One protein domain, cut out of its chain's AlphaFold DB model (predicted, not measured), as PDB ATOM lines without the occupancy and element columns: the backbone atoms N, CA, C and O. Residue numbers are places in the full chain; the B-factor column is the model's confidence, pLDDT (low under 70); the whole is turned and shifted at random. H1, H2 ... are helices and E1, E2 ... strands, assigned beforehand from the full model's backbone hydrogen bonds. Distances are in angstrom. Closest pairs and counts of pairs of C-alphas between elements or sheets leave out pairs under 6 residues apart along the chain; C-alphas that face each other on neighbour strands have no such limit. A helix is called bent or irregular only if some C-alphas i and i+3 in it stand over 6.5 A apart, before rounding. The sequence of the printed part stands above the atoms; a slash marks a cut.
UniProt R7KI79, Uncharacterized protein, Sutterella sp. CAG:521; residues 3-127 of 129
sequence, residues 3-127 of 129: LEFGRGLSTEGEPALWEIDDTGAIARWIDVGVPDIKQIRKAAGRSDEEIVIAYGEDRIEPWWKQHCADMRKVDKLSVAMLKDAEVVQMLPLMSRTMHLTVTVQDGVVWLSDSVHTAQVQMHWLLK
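What this domain is: This is residues 3 to 127 of the 129 residues of an uncharacterized protein of Sutterella sp. CAG:521 (UniProt R7KI79). Two lobes stand side by side: a larger one, a strongly twisted six-strand sheet with H1 and H2 over one face, and a smaller one, a three-strand sheet with H3 over one face. The link from E5 to H3 and the run of E8 into E9 join them. The printed part has 125 residues, with three named helices and nine named strands in the order E1 E2 E3 H1 E4 H2 E5 H3 E6 E7 E8 E9, class mixed. The large sheet, E1 E2 E3 E4 E5 E9, is mixed, and E6 E7 E8 is antiparallel. The whole is compact, with a radius of gyration of the C-alphas of 15.3 A and spans of 43 by 37 by 30 A.

How they stand to each other: In the large sheet, E3 (residues 26 to 32) and E4 (49 to 54) are parallel, with N 31 and O 51 2.9 A apart. E5 (77 to 81) is parallel to E4, with N 54 and O 80 at 2.8 A, and antiparallel to edge strand E9 (123 to 126), with N 81 and O 123 at 2.8 A. E1 (3 to 5), E2 (17 to 20) and E3 form a meander, each strand the antiparallel neighbour of the one before; N 4 and O 18 are 2.9 A apart, N 17 and O 30 3.0 A. H1 (37 to 44) and H2 (57 to 71) are on the same face, two layers, at heights over the sheet of 9.2 A and 9.4 A. E3, H1, E4 and E4, H2, E5 are strand-helix-strand units, parallel neighbours joined through a helix, with right-handed crossovers. H1 and H2 touch through residues 67 to 71 of H2 alone, the closest C-alphas being those of Ile 37 and His 67, 6.7 A apart. E6 (101 to 105), E7 (108 to 112) and E8 (117 to 121) form another meander; N 103 and O 110 are 2.9 A apart, N 109 and O 120 2.8 A. H3 (84 to 93) is on that sheet, again two layers, at a height of 6.3 A; the closest C-alphas of H3 and E8, Gln 89 and Ala 118, are 5.1 A apart. Every O i to N i+4 pair is within hydrogen-bond range in H1, but 7 of 11 in H2 and 4 of 6 in H3.

Where its parts are: E1 begins at C-alpha 3 (6.631, 18.553, 52.538) and E9 ends at C-alpha 126 (14.161, -2.197, 48.818). H2 measures 18.1 A, E3 16.9 A, E4 16.2 A and H3 15.3 A. H2 is irregular, with C-alphas 66 and 69 7.9 A apart; H3 only just, with C-alphas 89 and 92 6.8 A apart.

The domain as a whole: The farthest C-alphas, of Lys 73 and Val 115, are 44.0 A apart. The printed part has no cut; the link from E1 to E2, 11 residues, is long. Mean pLDDT of the printed part is 94.9, with residues 9 to 10 under 70.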
ATOM      1  N   LEU A   3       5.236  18.930  52.793       96.38
ATOM      2  CA  LEU A   3       6.631  18.553  52.538       96.38
ATOM      3  C   LEU A   3       7.560  19.757  52.767       96.38
ATOM      4  O   LEU A   3       7.314  20.840  52.232       96.38
ATOM      5  N   GLU A   4       8.624  19.570  53.543       95.50
ATOM      6  CA  GLU A   4       9.576  20.626  53.903       95.50
ATOM      7  C   GLU A   4      11.018  20.109  53.899       95.50
ATOM      8  O   GLU A   4      11.270  18.926  54.132       95.50
ATOM      9  N   PHE A   5      11.974  21.015  53.683       93.75
ATOM     10  CA  PHE A   5      13.386  20.729  53.925       93.75
ATOM     11  C   PHE A   5      13.663  20.668  55.428       93.75
ATOM     12  O   PHE A   5      13.303  21.589  56.164       93.75
ATOM     13  N   GLY A   6      14.355  19.616  55.863       90.50
ATOM     14  CA  GLY A   6      14.994  19.591  57.177       90.50
ATOM     15  C   GLY A   6      16.357  20.291  57.145       90.50
ATOM     16  O   GLY A   6      16.764  20.857  56.125       90.50
ATOM     17  N   ARG A   7      17.110  20.244  58.255       83.00
ATOM     18  CA  ARG A   7      18.504  20.741  58.279       83.00
ATOM     19  C   ARG A   7      19.524  19.747  57.701       83.00
ATOM     20  O   ARG A   7      20.700  20.094  57.573       83.00
ATOM     21  N   GLY A   8      19.061  18.564  57.283       72.56
ATOM     22  CA  GLY A   8      19.746  17.645  56.374       72.56
ATOM     23  C   GLY A   8      21.155  17.221  56.787       72.56
ATOM     24  O   GLY A   8      21.495  17.162  57.966       72.56
ATOM     25  N   LEU A   9      21.992  16.961  55.773       65.19
ATOM     26  CA  LEU A   9      23.364  16.422  55.864       65.19
ATOM     27  C   LEU A   9      24.308  17.186  56.813       65.19
ATOM     28  O   LEU A   9      25.376  16.685  57.154       65.19
ATOM     29  N   SER A  10      23.953  18.409  57.206       68.19
ATOM     30  CA  SER A  10      24.754  19.260  58.089       68.19
ATOM     31  C   SER A  10      24.338  19.182  59.560       68.19
ATOM     32  O   SER A  10      24.996  19.796  60.396       68.19
ATOM     33  N   THR A  11      23.256  18.474  59.899       74.19
ATOM     34  CA  THR A  11      22.753  18.352  61.275       74.19
ATOM     35  C   THR A  11      22.388  16.907  61.594       74.19
ATOM     36  O   THR A  11      21.502  16.316  60.987       74.19
ATOM     37  N   GLU A  12      23.058  16.330  62.591       72.06
ATOM     38  CA  GLU A  12      22.797  14.952  63.000       72.06
ATOM     39  C   GLU A  12      21.369  14.793  63.549       72.06
ATOM     40  O   GLU A  12      20.956  15.468  64.492       72.06
ATOM     41  N   GLY A  13      20.618  13.837  62.997       76.25
ATOM     42  CA  GLY A  13      19.279  13.503  63.477       76.25
ATOM     43  C   GLY A  13      18.150  14.374  62.926       76.25
ATOM     44  O   GLY A  13      17.065  14.348  63.516       76.25
ATOM     45  N   GLU A  14      18.382  15.090  61.826       86.19
ATOM     46  CA  GLU A  14      17.348  15.740  61.014       86.19
ATOM     47  C   GLU A  14      17.378  15.214  59.573       86.19
ATOM     48  O   GLU A  14      18.468  14.942  59.069       86.19
ATOM     49  N   PRO A  15      16.213  15.061  58.911       92.94
ATOM     50  CA  PRO A  15      16.170  14.517  57.566       92.94
ATOM     51  C   PRO A  15      16.624  15.542  56.534       92.94
ATOM     52  O   PRO A  15      16.655  16.751  56.796       92.94
ATOM     53  N   ALA A  16      16.877  15.072  55.313       94.88
ATOM     54  CA  ALA A  16      16.947  15.962  54.160       94.88
ATOM     55  C   ALA A  16      15.579  16.612  53.888       94.88
ATOM     56  O   ALA A  16      15.498  17.833  53.733       94.88
ATOM     57  N   LEU A  17      14.504  15.815  53.890       96.06
ATOM     58  CA  LEU A  17      13.125  16.298  53.823       96.06
ATOM     59  C   LEU A  17      12.219  15.515  54.773       96.06
ATOM     60  O   LEU A  17      12.422  14.326  55.008       96.06
ATOM     61  N   TRP A  18      11.164  16.154  55.256       96.19
ATOM     62  CA  TRP A  18      10.065  15.453  55.911       96.19
ATOM     63  C   TRP A  18       8.722  15.866  55.335       96.19
ATOM     64  O   TRP A  18       8.563  16.967  54.810       96.19
ATOM     65  N   GLU A  19       7.742  14.982  55.464       97.38
ATOM     66  CA  GLU A  19       6.339  15.319  55.299       97.38
ATOM     67  C   GLU A  19       5.655  15.275  56.659       97.38
ATOM     68  O   GLU A  19       5.675  14.249  57.339       97.38
ATOM     69  N   ILE A  20       5.057  16.397  57.048       95.88
ATOM     70  CA  ILE A  20       4.312  16.536  58.297       95.88
ATOM     71  C   ILE A  20       2.819  16.460  57.989       95.88
ATOM     72  O   ILE A  20       2.335  17.109  57.052       95.88
ATOM     73  N   ASP A  21       2.087  15.649  58.743       95.50
ATOM     74  CA  ASP A  21       0.636  15.550  58.620       95.50
ATOM     75  C   ASP A  21      -0.088  16.713  59.325       95.50
ATOM     76  O   ASP A  21       0.525  17.617  59.896       95.50
ATOM     77  N   ASP A  22      -1.419  16.709  59.283       94.12
ATOM     78  CA  ASP A  22      -2.217  17.796  59.862       94.12
ATOM     79  C   ASP A  22      -2.283  17.739  61.404       94.12
ATOM     80  O   ASP A  22      -2.751  18.683  62.039       94.12
ATOM     81  N   THR A  23      -1.790  16.655  62.015       94.88
ATOM     82  CA  THR A  23      -1.658  16.491  63.473       94.88
ATOM     83  C   THR A  23      -0.299  16.963  63.999       94.88
ATOM     84  O   THR A  23      -0.129  17.130  65.207       94.88
ATOM     85  N   GLY A  24       0.659  17.217  63.100       93.06
ATOM     86  CA  GLY A  24       2.043  17.547  63.433       93.06
ATOM     87  C   GLY A  24       2.964  16.327  63.545       93.06
ATOM     88  O   GLY A  24       4.124  16.486  63.928       93.06
ATOM     89  N   ALA A  25       2.481  15.125  63.221       95.56
ATOM     90  CA  ALA A  25       3.293  13.915  63.176       95.56
ATOM     91  C   ALA A  25       4.102  13.837  61.871       95.56
ATOM     92  O   ALA A  25       3.720  14.391  60.837       95.56
ATOM     93  N   ILE A  26       5.245  13.144  61.917       96.75
ATOM     94  CA  ILE A  26       6.088  12.934  60.736       96.75
ATOM     95  C   ILE A  26       5.521  11.754  59.945       96.75
ATOM     96  O   ILE A  26       5.782  10.600  60.275       96.75
ATOM     97  N   ALA A  27       4.785  12.044  58.877       97.19
ATOM     98  CA  ALA A  27       4.275  11.018  57.978       97.19
ATOM     99  C   ALA A  27       5.421  10.349  57.206       97.19
ATOM    100  O   ALA A  27       5.526   9.126  57.187       97.19
ATOM    101  N   ARG A  28       6.327  11.145  56.621       97.38
ATOM    102  CA  ARG A  28       7.474  10.626  55.858       97.38
ATOM    103  C   ARG A  28       8.779  11.287  56.263       97.38
ATOM    104  O   ARG A  28       8.852  12.509  56.371       97.38
ATOM    105  N   TRP A  29       9.811  10.474  56.438       97.00
ATOM    106  CA  TRP A  29      11.190  10.889  56.660       97.00
ATOM    107  C   TRP A  29      12.029  10.535  55.434       97.00
ATOM    108  O   TRP A  29      12.093   9.371  55.055       97.00
ATOM    109  N   ILE A  30      12.667  11.522  54.805       97.00
ATOM    110  CA  ILE A  30      13.435  11.326  53.573       97.00
ATOM    111  C   ILE A  30      14.892  11.715  53.815       97.00
ATOM    112  O   ILE A  30      15.206  12.889  54.037       97.00
ATOM    113  N   ASP A  31      15.782  10.733  53.713       95.56
ATOM    114  CA  ASP A  31      17.231  10.906  53.780       95.56
ATOM    115  C   ASP A  31      17.887  10.710  52.412       95.56
ATOM    116  O   ASP A  31      17.390   9.993  51.543       95.56
ATOM    117  N   VAL A  32      19.038  11.356  52.224       94.75
ATOM    118  CA  VAL A  32      19.855  11.226  51.012       94.75
ATOM    119  C   VAL A  32      21.259  10.740  51.361       94.75
ATOM    120  O   VAL A  32      21.825  11.129  52.382       94.75
ATOM    121  N   GLY A  33      21.848   9.912  50.498       94.38
ATOM    122  CA  GLY A  33      23.198   9.367  50.676       94.38
ATOM    123  C   GLY A  33      23.211   7.938  51.228       94.38
ATOM    124  O   GLY A  33      22.382   7.120  50.851       94.38
ATOM    125  N   VAL A  34      24.191   7.621  52.080       95.50
ATOM    126  CA  VAL A  34      24.435   6.263  52.612       95.50
ATOM    127  C   VAL A  34      24.370   6.245  54.150       95.50
ATOM    128  O   VAL A  34      25.397   6.060  54.806       95.50
ATOM    129  N   PRO A  35      23.190   6.498  54.756       94.50
ATOM    130  CA  PRO A  35      23.043   6.555  56.210       94.50
ATOM    131  C   PRO A  35      23.314   5.195  56.858       94.50
ATOM    132  O   PRO A  35      23.008   4.143  56.291       94.50
ATOM    133  N   ASP A  36      23.874   5.191  58.064       93.75
ATOM    134  CA  ASP A  36      24.093   3.942  58.789       93.75
ATOM    135  C   ASP A  36      22.772   3.344  59.322       93.75
ATOM    136  O   ASP A  36      21.722   3.989  59.392       93.75
ATOM    137  N   ILE A  37      22.814   2.079  59.748       95.25
ATOM    138  CA  ILE A  37      21.620   1.385  60.257       95.25
ATOM    139  C   ILE A  37      21.040   2.010  61.537       95.25
ATOM    140  O   ILE A  37      19.852   1.850  61.830       95.25
ATOM    141  N   LYS A  38      21.858   2.701  62.337       94.19
ATOM    142  CA  LYS A  38      21.421   3.340  63.584       94.19
ATOM    143  C   LYS A  38      20.623   4.606  63.274       94.19
ATOM    144  O   LYS A  38      19.606   4.839  63.927       94.19
ATOM    145  N   GLN A  39      21.060   5.387  62.289       94.00
ATOM    146  CA  GLN A  39      20.348   6.548  61.761       94.00
ATOM    147  C   GLN A  39      19.003   6.126  61.179       94.00
ATOM    148  O   GLN A  39      17.983   6.670  61.596       94.00
ATOM    149  N   ILE A  40      18.999   5.073  60.358       95.75
ATOM    150  CA  ILE A  40      17.780   4.513  59.768       95.75
ATOM    151  C   ILE A  40      16.770   4.124  60.853       95.75
ATOM    152  O   ILE A  40      15.670   4.651  60.947       95.75
ATOM    153  N   ARG A  41      17.172   3.286  61.818       95.94
ATOM    154  CA  ARG A  41      16.264   2.884  62.911       95.94
ATOM    155  C   ARG A  41      15.728   4.066  63.723       95.94
ATOM    156  O   ARG A  41      14.605   4.003  64.222       95.94
ATOM    157  N   LYS A  42      16.518   5.133  63.882       94.69
ATOM    158  CA  LYS A  42      16.084   6.359  64.561       94.69
ATOM    159  C   LYS A  42      15.035   7.115  63.738       94.69
ATOM    160  O   LYS A  42      14.088   7.623  64.332       94.69
ATOM    161  N   ALA A  43      15.198   7.188  62.419       95.12
ATOM    162  CA  ALA A  43      14.239   7.796  61.502       95.12
ATOM    163  C   ALA A  43      12.917   7.011  61.460       95.12
ATOM    164  O   ALA A  43      11.863   7.584  61.755       95.12
ATOM    165  N   ALA A  44      12.968   5.691  61.248       95.31
ATOM    166  CA  ALA A  44      11.795   4.811  61.291       95.31
ATOM    167  C   ALA A  44      11.043   4.842  62.636       95.31
ATOM    168  O   ALA A  44       9.828   4.660  62.684       95.31
ATOM    169  N   GLY A  45      11.746   5.076  63.750       96.00
ATOM    170  CA  GLY A  45      11.125   5.234  65.069       96.00
ATOM    171  C   GLY A  45      10.384   6.563  65.269       96.00
ATOM    172  O   GLY A  45       9.626   6.693  66.226       96.00
ATOM    173  N   ARG A  46      10.612   7.554  64.400       95.56
ATOM    174  CA  ARG A  46      10.042   8.910  64.490       95.56
ATOM    175  C   ARG A  46       9.008   9.214  63.412       95.56
ATOM    176  O   ARG A  46       8.410  10.282  63.478       95.56
ATOM    177  N   SER A  47       8.847   8.328  62.435       96.62
ATOM    178  CA  SER A  47       8.012   8.543  61.255       96.62
ATOM    179  C   SER A  47       7.162   7.321  60.924       96.62
ATOM    180  O   SER A  47       7.420   6.214  61.415       96.62
ATOM    181  N   ASP A  48       6.133   7.516  60.107       96.81
ATOM    182  CA  ASP A  48       5.311   6.413  59.603       96.81
ATOM    183  C   ASP A  48       5.973   5.686  58.430       96.81
ATOM    184  O   ASP A  48       5.878   4.462  58.349       96.81
ATOM    185  N   GLU A  49       6.735   6.411  57.612       97.50
ATOM    186  CA  GLU A  49       7.542   5.882  56.513       97.50
ATOM    187  C   GLU A  49       8.930   6.539  56.482       97.50
ATOM    188  O   GLU A  49       9.077   7.747  56.686       97.50
ATOM    189  N   GLU A  50       9.947   5.743  56.163       97.06
ATOM    190  CA  GLU A  50      11.310   6.198  55.920       97.06
ATOM    191  C   GLU A  50      11.740   5.870  54.484       97.06
ATOM    192  O   GLU A  50      11.645   4.727  54.029       97.06
ATOM    193  N   ILE A  51      12.266   6.869  53.778       97.88
ATOM    194  CA  ILE A  51      12.779   6.742  52.415       97.88
ATOM    195  C   ILE A  51      14.240   7.183  52.395       97.88
ATOM    196  O   ILE A  51      14.560   8.322  52.726       97.88
ATOM    197  N   VAL A  52      15.126   6.305  51.931       97.50
ATOM    198  CA  VAL A  52      16.522   6.651  51.639       97.50
ATOM    199  C   VAL A  52      16.716   6.731  50.129       97.50
ATOM    200  O   VAL A  52      16.451   5.761  49.415       97.50
ATOM    201  N   ILE A  53      17.210   7.873  49.644       97.25
ATOM    202  CA  ILE A  53      17.637   8.075  48.254       97.25
ATOM    203  C   ILE A  53      19.168   8.109  48.221       97.25
ATOM    204  O   ILE A  53      19.809   9.129  48.492       97.25
ATOM    205  N   ALA A  54      19.767   6.971  47.898       97.44
ATOM    206  CA  ALA A  54      21.210   6.824  47.832       97.44
ATOM    207  C   ALA A  54      21.792   7.378  46.518       97.44
ATOM    208  O   ALA A  54      21.175   7.291  45.458       97.44
ATOM    209  N   TYR A  55      22.996   7.951  46.592       95.75
ATOM    210  CA  TYR A  55      23.740   8.479  45.442       95.75
ATOM    211  C   TYR A  55      25.261   8.341  45.655       95.75
ATOM    212  O   TYR A  55      25.740   8.305  46.799       95.75
ATOM    213  N   GLY A  56      26.030   8.309  44.563       95.62
ATOM    214  CA  GLY A  56      27.455   7.966  44.572       95.62
ATOM    215  C   GLY A  56      27.630   6.453  44.551       95.62
ATOM    216  O   GLY A  56      27.803   5.841  45.609       95.62
ATOM    217  N   GLU A  57      27.509   5.860  43.362       94.69
ATOM    218  CA  GLU A  57      27.413   4.405  43.150       94.69
ATOM    219  C   GLU A  57      28.568   3.622  43.795       94.69
ATOM    220  O   GLU A  57      28.350   2.540  44.347       94.69
ATOM    221  N   ASP A  58      29.766   4.209  43.817       96.50
ATOM    222  CA  ASP A  58      30.975   3.660  44.440       96.50
ATOM    223  C   ASP A  58      30.812   3.339  45.938       96.50
ATOM    224  O   ASP A  58      31.408   2.388  46.451       96.50
ATOM    225  N   ARG A  59      29.970   4.098  46.646       96.88
ATOM    226  CA  ARG A  59      29.676   3.910  48.075       96.88
ATOM    227  C   ARG A  59      28.435   3.059  48.322       96.88
ATOM    228  O   ARG A  59      28.331   2.449  49.385       96.88
ATOM    229  N   ILE A  60      27.498   3.009  47.374       97.56
ATOM    230  CA  ILE A  60      26.200   2.339  47.557       97.56
ATOM    231  C   ILE A  60      26.372   0.827  47.649       97.56
ATOM    232  O   ILE A  60      25.806   0.204  48.544       97.56
ATOM    233  N   GLU A  61      27.158   0.224  46.756       95.31
ATOM    234  CA  GLU A  61      27.341  -1.229  46.744       95.31
ATOM    235  C   GLU A  61      27.919  -1.777  48.068       95.31
ATOM    236  O   GLU A  61      27.306  -2.690  48.639       95.31
ATOM    237  N   PRO A  62      29.047  -1.263  48.604       97.19
ATOM    238  CA  PRO A  62      29.573  -1.748  49.878       97.19
ATOM    239  C   PRO A  62      28.622  -1.465  51.048       97.19
ATOM    240  O   PRO A  62      28.420  -2.345  51.885       97.19
ATOM    241  N   TRP A  63      27.982  -0.291  51.078       97.81
ATOM    242  CA  TRP A  63      26.986   0.068  52.092       97.81
ATOM    243  C   TRP A  63      25.800  -0.905  52.109       97.81
ATOM    244  O   TRP A  63      25.429  -1.438  53.159       97.81
ATOM    245  N   TRP A  64      25.248  -1.207  50.934       97.56
ATOM    246  CA  TRP A  64      24.136  -2.134  50.790       97.56
ATOM    247  C   TRP A  64      24.538  -3.554  51.193       97.56
ATOM    248  O   TRP A  64      23.836  -4.199  51.971       97.56
ATOM    249  N   LYS A  65      25.700  -4.037  50.737       96.88
ATOM    250  CA  LYS A  65      26.232  -5.352  51.137       96.88
ATOM    251  C   LYS A  65      26.388  -5.468  52.652       96.88
ATOM    252  O   LYS A  65      26.052  -6.508  53.214       96.88
ATOM    253  N   GLN A  66      26.859  -4.409  53.305       97.06
ATOM    254  CA  GLN A  66      27.077  -4.389  54.747       97.06
ATOM    255  C   GLN A  66      25.768  -4.390  55.551       97.06
ATOM    256  O   GLN A  66      25.698  -5.043  56.591       97.06
ATOM    257  N   HIS A  67      24.737  -3.672  55.095       97.00
ATOM    258  CA  HIS A  67      23.569  -3.367  55.929       97.00
ATOM    259  C   HIS A  67      22.236  -3.950  55.446       97.00
ATOM    260  O   HIS A  67      21.269  -3.932  56.212       97.00
ATOM    261  N   CYS A  68      22.149  -4.509  54.234       96.88
ATOM    262  CA  CYS A  68      20.866  -4.909  53.641       96.88
ATOM    263  C   CYS A  68      20.066  -5.898  54.503       96.88
ATOM    264  O   CYS A  68      18.841  -5.800  54.570       96.88
ATOM    265  N   ALA A  69      20.732  -6.828  55.194       97.81
ATOM    266  CA  ALA A  69      20.067  -7.798  56.063       97.81
ATOM    267  C   ALA A  69      19.350  -7.130  57.247       97.81
ATOM    268  O   ALA A  69      18.279  -7.583  57.646       97.81
ATOM    269  N   ASP A  70      19.912  -6.054  57.798       97.88
ATOM    270  CA  ASP A  70      19.289  -5.308  58.890       97.88
ATOM    271  C   ASP A  70      18.287  -4.269  58.388       97.88
ATOM    272  O   ASP A  70      17.244  -4.101  59.016       97.88
ATOM    273  N   MET A  71      18.551  -3.629  57.246       97.50
ATOM    274  CA  MET A  71      17.613  -2.705  56.592       97.50
ATOM    275  C   MET A  71      16.300  -3.401  56.226       97.50
ATOM    276  O   MET A  71      15.224  -2.862  56.457       97.50
ATOM    277  N   ARG A  72      16.356  -4.651  55.746       97.38
ATOM    278  CA  ARG A  72      15.156  -5.452  55.437       97.38
ATOM    279  C   ARG A  72      14.269  -5.747  56.651       97.38
ATOM    280  O   ARG A  72      13.101  -6.072  56.455       97.38
ATOM    281  N   LYS A  73      14.795  -5.640  57.877       97.31
ATOM    282  CA  LYS A  73      14.029  -5.812  59.128       97.31
ATOM    283  C   LYS A  73      13.336  -4.525  59.583       97.31
ATOM    284  O   LYS A  73      12.624  -4.547  60.578       97.31
ATOM    285  N   VAL A  74      13.597  -3.400  58.919       97.56
ATOM    286  CA  VAL A  74      12.899  -2.141  59.174       97.56
ATOM    287  C   VAL A  74      11.681  -2.113  58.253       97.56
ATOM    288  O   VAL A  74      11.811  -1.966  57.037       97.56
ATOM    289  N   ASP A  75      10.497  -2.326  58.825       96.81
ATOM    290  CA  ASP A  75       9.260  -2.526  58.053       96.81
ATOM    291  C   ASP A  75       8.805  -1.269  57.306       96.81
ATOM    292  O   ASP A  75       8.207  -1.366  56.242       96.81
ATOM    293  N   LYS A  76       9.158  -0.095  57.838       96.56
ATOM    294  CA  LYS A  76       8.808   1.226  57.302       96.56
ATOM    295  C   LYS A  76       9.818   1.780  56.289       96.56
ATOM    296  O   LYS A  76       9.651   2.903  55.834       96.56
ATOM    297  N   LEU A  77      10.886   1.035  55.987       98.38
ATOM    298  CA  LEU A  77      12.011   1.521  55.185       98.38
ATOM    299  C   LEU A  77      11.894   1.123  53.715       98.38
ATOM    300  O   LEU A  77      11.930  -0.069  53.392       98.38
ATOM    301  N   SER A  78      11.930   2.130  52.846       98.56
ATOM    302  CA  SER A  78      12.198   2.006  51.415       98.56
ATOM    303  C   SER A  78      13.565   2.612  51.065       98.56
ATOM    304  O   SER A  78      13.960   3.653  51.582       98.56
ATOM    305  N   VAL A  79      14.303   1.961  50.166       98.31
ATOM    306  CA  VAL A  79      15.631   2.380  49.702       98.31
ATOM    307  C   VAL A  79      15.661   2.385  48.178       98.31
ATOM    308  O   VAL A  79      15.547   1.336  47.536       98.31
ATOM    309  N   ALA A  80      15.876   3.563  47.606       97.69
ATOM    310  CA  ALA A  80      16.167   3.761  46.194       97.69
ATOM    311  C   ALA A  80      17.591   4.291  46.015       97.69
ATOM    312  O   ALA A  80      18.191   4.833  46.942       97.69
ATOM    313  N   MET A  81      18.119   4.164  44.805       97.38
ATOM    314  CA  MET A  81      19.341   4.835  44.384       97.38
ATOM    315  C   MET A  81      19.134   5.595  43.076       97.38
ATOM    316  O   MET A  81      18.313   5.204  42.241       97.38
ATOM    317  N   LEU A  82      19.924   6.650  42.907       96.94
ATOM    318  CA  LEU A  82      20.173   7.317  41.633       96.94
ATOM    319  C   LEU A  82      21.550   6.891  41.120       96.94
ATOM    320  O   LEU A  82      22.508   6.842  41.897       96.94
ATOM    321  N   LYS A  83      21.657   6.600  39.823       96.81
ATOM    322  CA  LYS A  83      22.946   6.313  39.181       96.81
ATOM    323  C   LYS A  83      23.742   7.596  38.999       96.81
ATOM    324  O   LYS A  83      23.169   8.666  38.776       96.81
ATOM    325  N   ASP A  84      25.064   7.494  38.975       96.81
ATOM    326  CA  ASP A  84      25.931   8.665  38.830       96.81
ATOM    327  C   ASP A  84      25.692   9.358  37.480       96.81
ATOM    328  O   ASP A  84      25.653  10.584  37.400       96.81
ATOM    329  N   ALA A  85      25.416   8.586  36.425       96.88
ATOM    330  CA  ALA A  85      25.056   9.120  35.111       96.88
ATOM    331  C   ALA A  85      23.733   9.916  35.106       96.88
ATOM    332  O   ALA A  85      23.576  10.838  34.307       96.88
ATOM    333  N   GLU A  86      22.779   9.576  35.976       96.12
ATOM    334  CA  GLU A  86      21.511  10.307  36.128       96.12
ATOM    335  C   GLU A  86      21.734  11.601  36.921       96.12
ATOM    336  O   GLU A  86      21.254  12.663  36.528       96.12
ATOM    337  N   VAL A  87      22.547  11.547  37.982       95.38
ATOM    338  CA  VAL A  87      22.943  12.735  38.757       95.38
ATOM    339  C   VAL A  87      23.729  13.723  37.890       95.38
ATOM    340  O   VAL A  87      23.467  14.925  37.929       95.38
ATOM    341  N   VAL A  88      24.655  13.238  37.056       96.69
ATOM    342  CA  VAL A  88      25.441  14.075  36.132       96.69
ATOM    343  C   VAL A  88      24.545  14.833  35.149       96.69
ATOM    344  O   VAL A  88      24.808  16.004  34.876       96.69
ATOM    345  N   GLN A  89      23.461  14.222  34.663       96.81
ATOM    346  CA  GLN A  89      22.498  14.905  33.789       96.81
ATOM    347  C   GLN A  89      21.788  16.074  34.474       96.81
ATOM    348  O   GLN A  89      21.373  17.006  33.792       96.81
ATOM    349  N   MET A  90      21.654  16.054  35.803       96.06
ATOM    350  CA  MET A  90      21.029  17.145  36.552       96.06
ATOM    351  C   MET A  90      21.964  18.341  36.759       96.06
ATOM    352  O   MET A  90      21.481  19.436  37.036       96.06
ATOM    353  N   LEU A  91      23.286  18.167  36.628       96.31
ATOM    354  CA  LEU A  91      24.259  19.231  36.910       96.31
ATOM    355  C   LEU A  91      24.025  20.518  36.094       96.31
ATOM    356  O   LEU A  91      24.090  21.588  36.695       96.31
ATOM    357  N   PRO A  92      23.706  20.470  34.784       97.00
ATOM    358  CA  PRO A  92      23.439  21.678  33.999       97.00
ATOM    359  C   PRO A  92      22.186  22.449  34.432       97.00
ATOM    360  O   PRO A  92      22.109  23.646  34.185       97.00
ATOM    361  N   LEU A  93      21.224  21.791  35.095       97.06
ATOM    362  CA  LEU A  93      20.010  22.437  35.616       97.06
ATOM    363  C   LEU A  93      20.288  23.277  36.875       97.06
ATOM    364  O   LEU A  93      19.443  24.065  37.300       97.06
ATOM    365  N   MET A  94      21.442  23.076  37.520       95.75
ATOM    366  CA  MET A  94      21.762  23.711  38.793       95.75
ATOM    367  C   MET A  94      22.189  25.162  38.587       95.75
ATOM    368  O   MET A  94      23.213  25.463  37.975       95.75
ATOM    369  N   SER A  95      21.437  26.082  39.181       94.44
ATOM    370  CA  SER A  95      21.777  27.503  39.214       94.44
ATOM    371  C   SER A  95      21.332  28.136  40.534       94.44
ATOM    372  O   SER A  95      20.620  27.525  41.332       94.44
ATOM    373  N   ARG A  96      21.740  29.387  40.795       95.81
ATOM    374  CA  ARG A  96      21.331  30.113  42.015       95.81
ATOM    375  C   ARG A  96      19.808  30.294  42.108       95.81
ATOM    376  O   ARG A  96      19.274  30.417  43.208       95.81
ATOM    377  N   THR A  97      19.113  30.348  40.975       95.75
ATOM    378  CA  THR A  97      17.655  30.481  40.914       95.75
ATOM    379  C   THR A  97      17.138  29.589  39.802       95.75
ATOM    380  O   THR A  97      17.362  29.864  38.628       95.75
ATOM    381  N   MET A  98      16.450  28.517  40.188       96.62
ATOM    382  CA  MET A  98      15.982  27.489  39.266       96.62
ATOM    383  C   MET A  98      14.477  27.617  39.033       96.62
ATOM    384  O   MET A  98      13.701  27.731  39.982       96.62
ATOM    385  N   HIS A  99      14.072  27.537  37.767       96.69
ATOM    386  CA  HIS A  99      12.680  27.378  37.356       96.69
ATOM    387  C   HIS A  99      12.564  26.040  36.638       96.69
ATOM    388  O   HIS A  99      12.931  25.927  35.472       96.69
ATOM    389  N   LEU A 100      12.103  25.022  37.364       97.50
ATOM    390  CA  LEU A 100      12.053  23.653  36.865       97.50
ATOM    391  C   LEU A 100      10.614  23.251  36.555       97.50
ATOM    392  O   LEU A 100       9.715  23.426  37.376       97.50
ATOM    393  N   THR A 101      10.423  22.660  35.383       98.00
ATOM    394  CA  THR A 101       9.244  21.862  35.054       98.00
ATOM    395  C   THR A 101       9.566  20.407  35.350       98.00
ATOM    396  O   THR A 101      10.569  19.880  34.867       98.00
ATOM    397  N   VAL A 102       8.717  19.761  36.148       97.62
ATOM    398  CA  VAL A 102       8.891  18.364  36.555       97.62
ATOM    399  C   VAL A 102       7.737  17.540  36.002       97.62
ATOM    400  O   VAL A 102       6.579  17.829  36.295       97.62
ATOM    401  N   THR A 103       8.051  16.515  35.213       97.88
ATOM    402  CA  THR A 103       7.074  15.531  34.725       97.88
ATOM    403  C   THR A 103       7.414  14.165  35.295       97.88
ATOM    404  O   THR A 103       8.568  13.753  35.233       97.88
ATOM    405  N   VAL A 104       6.419  13.460  35.834       96.75
ATOM    406  CA  VAL A 104       6.572  12.089  36.336       96.75
ATOM    407  C   VAL A 104       5.640  11.182  35.544       96.75
ATOM    408  O   VAL A 104       4.427  11.377  35.570       96.75
ATOM    409  N   GLN A 105       6.199  10.200  34.843       95.12
ATOM    410  CA  GLN A 105       5.435   9.237  34.052       95.12
ATOM    411  C   GLN A 105       6.123   7.872  34.098       95.12
ATOM    412  O   GLN A 105       7.332   7.775  33.911       95.12
ATOM    413  N   ASP A 106       5.353   6.822  34.391       93.00
ATOM    414  CA  ASP A 106       5.821   5.429  34.434       93.00
ATOM    415  C   ASP A 106       7.088   5.215  35.293       93.00
ATOM    416  O   ASP A 106       7.959   4.405  34.985       93.00
ATOM    417  N   GLY A 107       7.199   5.966  36.398       89.56
ATOM    418  CA  GLY A 107       8.330   5.895  37.332       89.56
ATOM    419  C   GLY A 107       9.594   6.633  36.878       89.56
ATOM    420  O   GLY A 107      10.587   6.636  37.608       89.56
ATOM    421  N   VAL A 108       9.556   7.278  35.715       95.75
ATOM    422  CA  VAL A 108      10.611   8.154  35.207       95.75
ATOM    423  C   VAL A 108      10.250   9.606  35.515       95.75
ATOM    424  O   VAL A 108       9.092  10.016  35.407       95.75
ATOM    425  N   VAL A 109      11.251  10.384  35.917       97.81
ATOM    426  CA  VAL A 109      11.132  11.810  36.207       97.81
ATOM    427  C   VAL A 109      11.943  12.590  35.178       97.81
ATOM    428  O   VAL A 109      13.148  12.382  35.034       97.81
ATOM    429  N   TRP A 110      11.290  13.518  34.488       98.00
ATOM    430  CA  TRP A 110      11.938  14.497  33.624       98.00
ATOM    431  C   TRP A 110      11.961  15.845  34.326       98.00
ATOM    432  O   TRP A 110      10.918  16.380  34.702       98.00
ATOM    433  N   LEU A 111      13.160  16.392  34.478       97.94
ATOM    434  CA  LEU A 111      13.422  17.710  35.041       97.94
ATOM    435  C   LEU A 111      13.888  18.603  33.898       97.94
ATOM    436  O   LEU A 111      14.864  18.267  33.235       97.94
ATOM    437  N   SER A 112      13.197  19.706  33.631       97.88
ATOM    438  CA  SER A 112      13.577  20.621  32.548       97.88
ATOM    439  C   SER A 112      13.566  22.071  33.002       97.88
ATOM    440  O   SER A 112      12.666  22.475  33.736       97.88
ATOM    441  N   ASP A 113      14.530  22.852  32.530       97.38
ATOM    442  CA  ASP A 113      14.452  24.314  32.507       97.38
ATOM    443  C   ASP A 113      14.203  24.797  31.060       97.38
ATOM    444  O   ASP A 113      13.620  24.073  30.252       97.38
ATOM    445  N   SER A 114      14.581  26.032  30.718       96.06
ATOM    446  CA  SER A 114      14.410  26.576  29.365       96.06
ATOM    447  C   SER A 114      15.425  26.073  28.327       96.06
ATOM    448  O   SER A 114      15.248  26.353  27.142       96.06
ATOM    449  N   VAL A 115      16.485  25.373  28.741       96.25
ATOM    450  CA  VAL A 115      17.635  24.993  27.899       96.25
ATOM    451  C   VAL A 115      17.997  23.513  28.041       96.25
ATOM    452  O   VAL A 115      18.403  22.874  27.069       96.25
ATOM    453  N   HIS A 116      17.866  22.961  29.239       97.56
ATOM    454  CA  HIS A 116      18.336  21.641  29.620       97.56
ATOM    455  C   HIS A 116      17.171  20.753  30.060       97.56
ATOM    456  O   HIS A 116      16.218  21.202  30.696       97.56
ATOM    457  N   THR A 117      17.296  19.458  29.771       97.62
ATOM    458  CA  THR A 117      16.427  18.404  30.297       97.62
ATOM    459  C   THR A 117      17.301  17.295  30.864       97.62
ATOM    460  O   THR A 117      18.216  16.823  30.192       97.62
ATOM    461  N   ALA A 118      16.988  16.861  32.081       97.75
ATOM    462  CA  ALA A 118      17.540  15.669  32.704       97.75
ATOM    463  C   ALA A 118      16.446  14.612  32.852       97.75
ATOM    464  O   ALA A 118      15.303  14.929  33.197       97.75
ATOM    465  N   GLN A 119      16.812  13.354  32.628       97.62
ATOM    466  CA  GLN A 119      15.955  12.207  32.894       97.62
ATOM    467  C   GLN A 119      16.550  11.401  34.045       97.62
ATOM    468  O   GLN A 119      17.717  11.013  33.998       97.62
ATOM    469  N   VAL A 120      15.737  11.128  35.062       96.75
ATOM    470  CA  VAL A 120      16.143  10.335  36.226       96.75
ATOM    471  C   VAL A 120      15.096   9.276  36.546       96.75
ATOM    472  O   VAL A 120      13.895   9.500  36.385       96.75
ATOM    473  N   GLN A 121      15.545   8.116  37.009       95.62
ATOM    474  CA  GLN A 121      14.674   7.044  37.468       95.62
ATOM    475  C   GLN A 121      15.140   6.546  38.835       95.62
ATOM    476  O   GLN A 121      16.331   6.411  39.096       95.62
ATOM    477  N   MET A 122      14.187   6.247  39.717       94.56
ATOM    478  CA  MET A 122      14.499   5.618  40.999       94.56
ATOM    479  C   MET A 122      14.770   4.127  40.788       94.56
ATOM    480  O   MET A 122      13.881   3.388  40.352       94.56
ATOM    481  N   HIS A 123      15.972   3.668  41.138       96.25
ATOM    482  CA  HIS A 123      16.327   2.247  41.121       96.25
ATOM    483  C   HIS A 123      16.166   1.682  42.533       96.25
ATOM    484  O   HIS A 123      16.953   1.979  43.429       96.25
ATOM    485  N   TRP A 124      15.112   0.900  42.761       96.94
ATOM    486  CA  TRP A 124      14.773   0.401  44.097       96.94
ATOM    487  C   TRP A 124      15.661  -0.776  44.518       96.94
ATOM    488  O   TRP A 124      15.686  -1.813  43.857       96.94
ATOM    489  N   LEU A 125      16.340  -0.637  45.659       97.31
ATOM    490  CA  LEU A 125      17.063  -1.717  46.345       97.31
ATOM    491  C   LEU A 125      16.151  -2.462  47.334       97.31
ATOM    492  O   LEU A 125      16.258  -3.678  47.522       97.31
ATOM    493  N   LEU A 126      15.232  -1.718  47.951       97.81
ATOM    494  CA  LEU A 126      14.161  -2.197  48.818       97.81
ATOM    495  C   LEU A 126      12.966  -1.268  48.636       97.81
ATOM    496  O   LEU A 126      13.118  -0.058  48.729       97.81
ATOM    497  N   LYS A 127      11.780  -1.814  48.394       96.25
ATOM    498  CA  LYS A 127      10.557  -1.025  48.274       96.25
ATOM    499  C   LYS A 127       9.502  -1.608  49.203       96.25
ATOM    500  O   LYS A 127       9.341  -2.830  49.230       96.25
TER     501      LYS A 127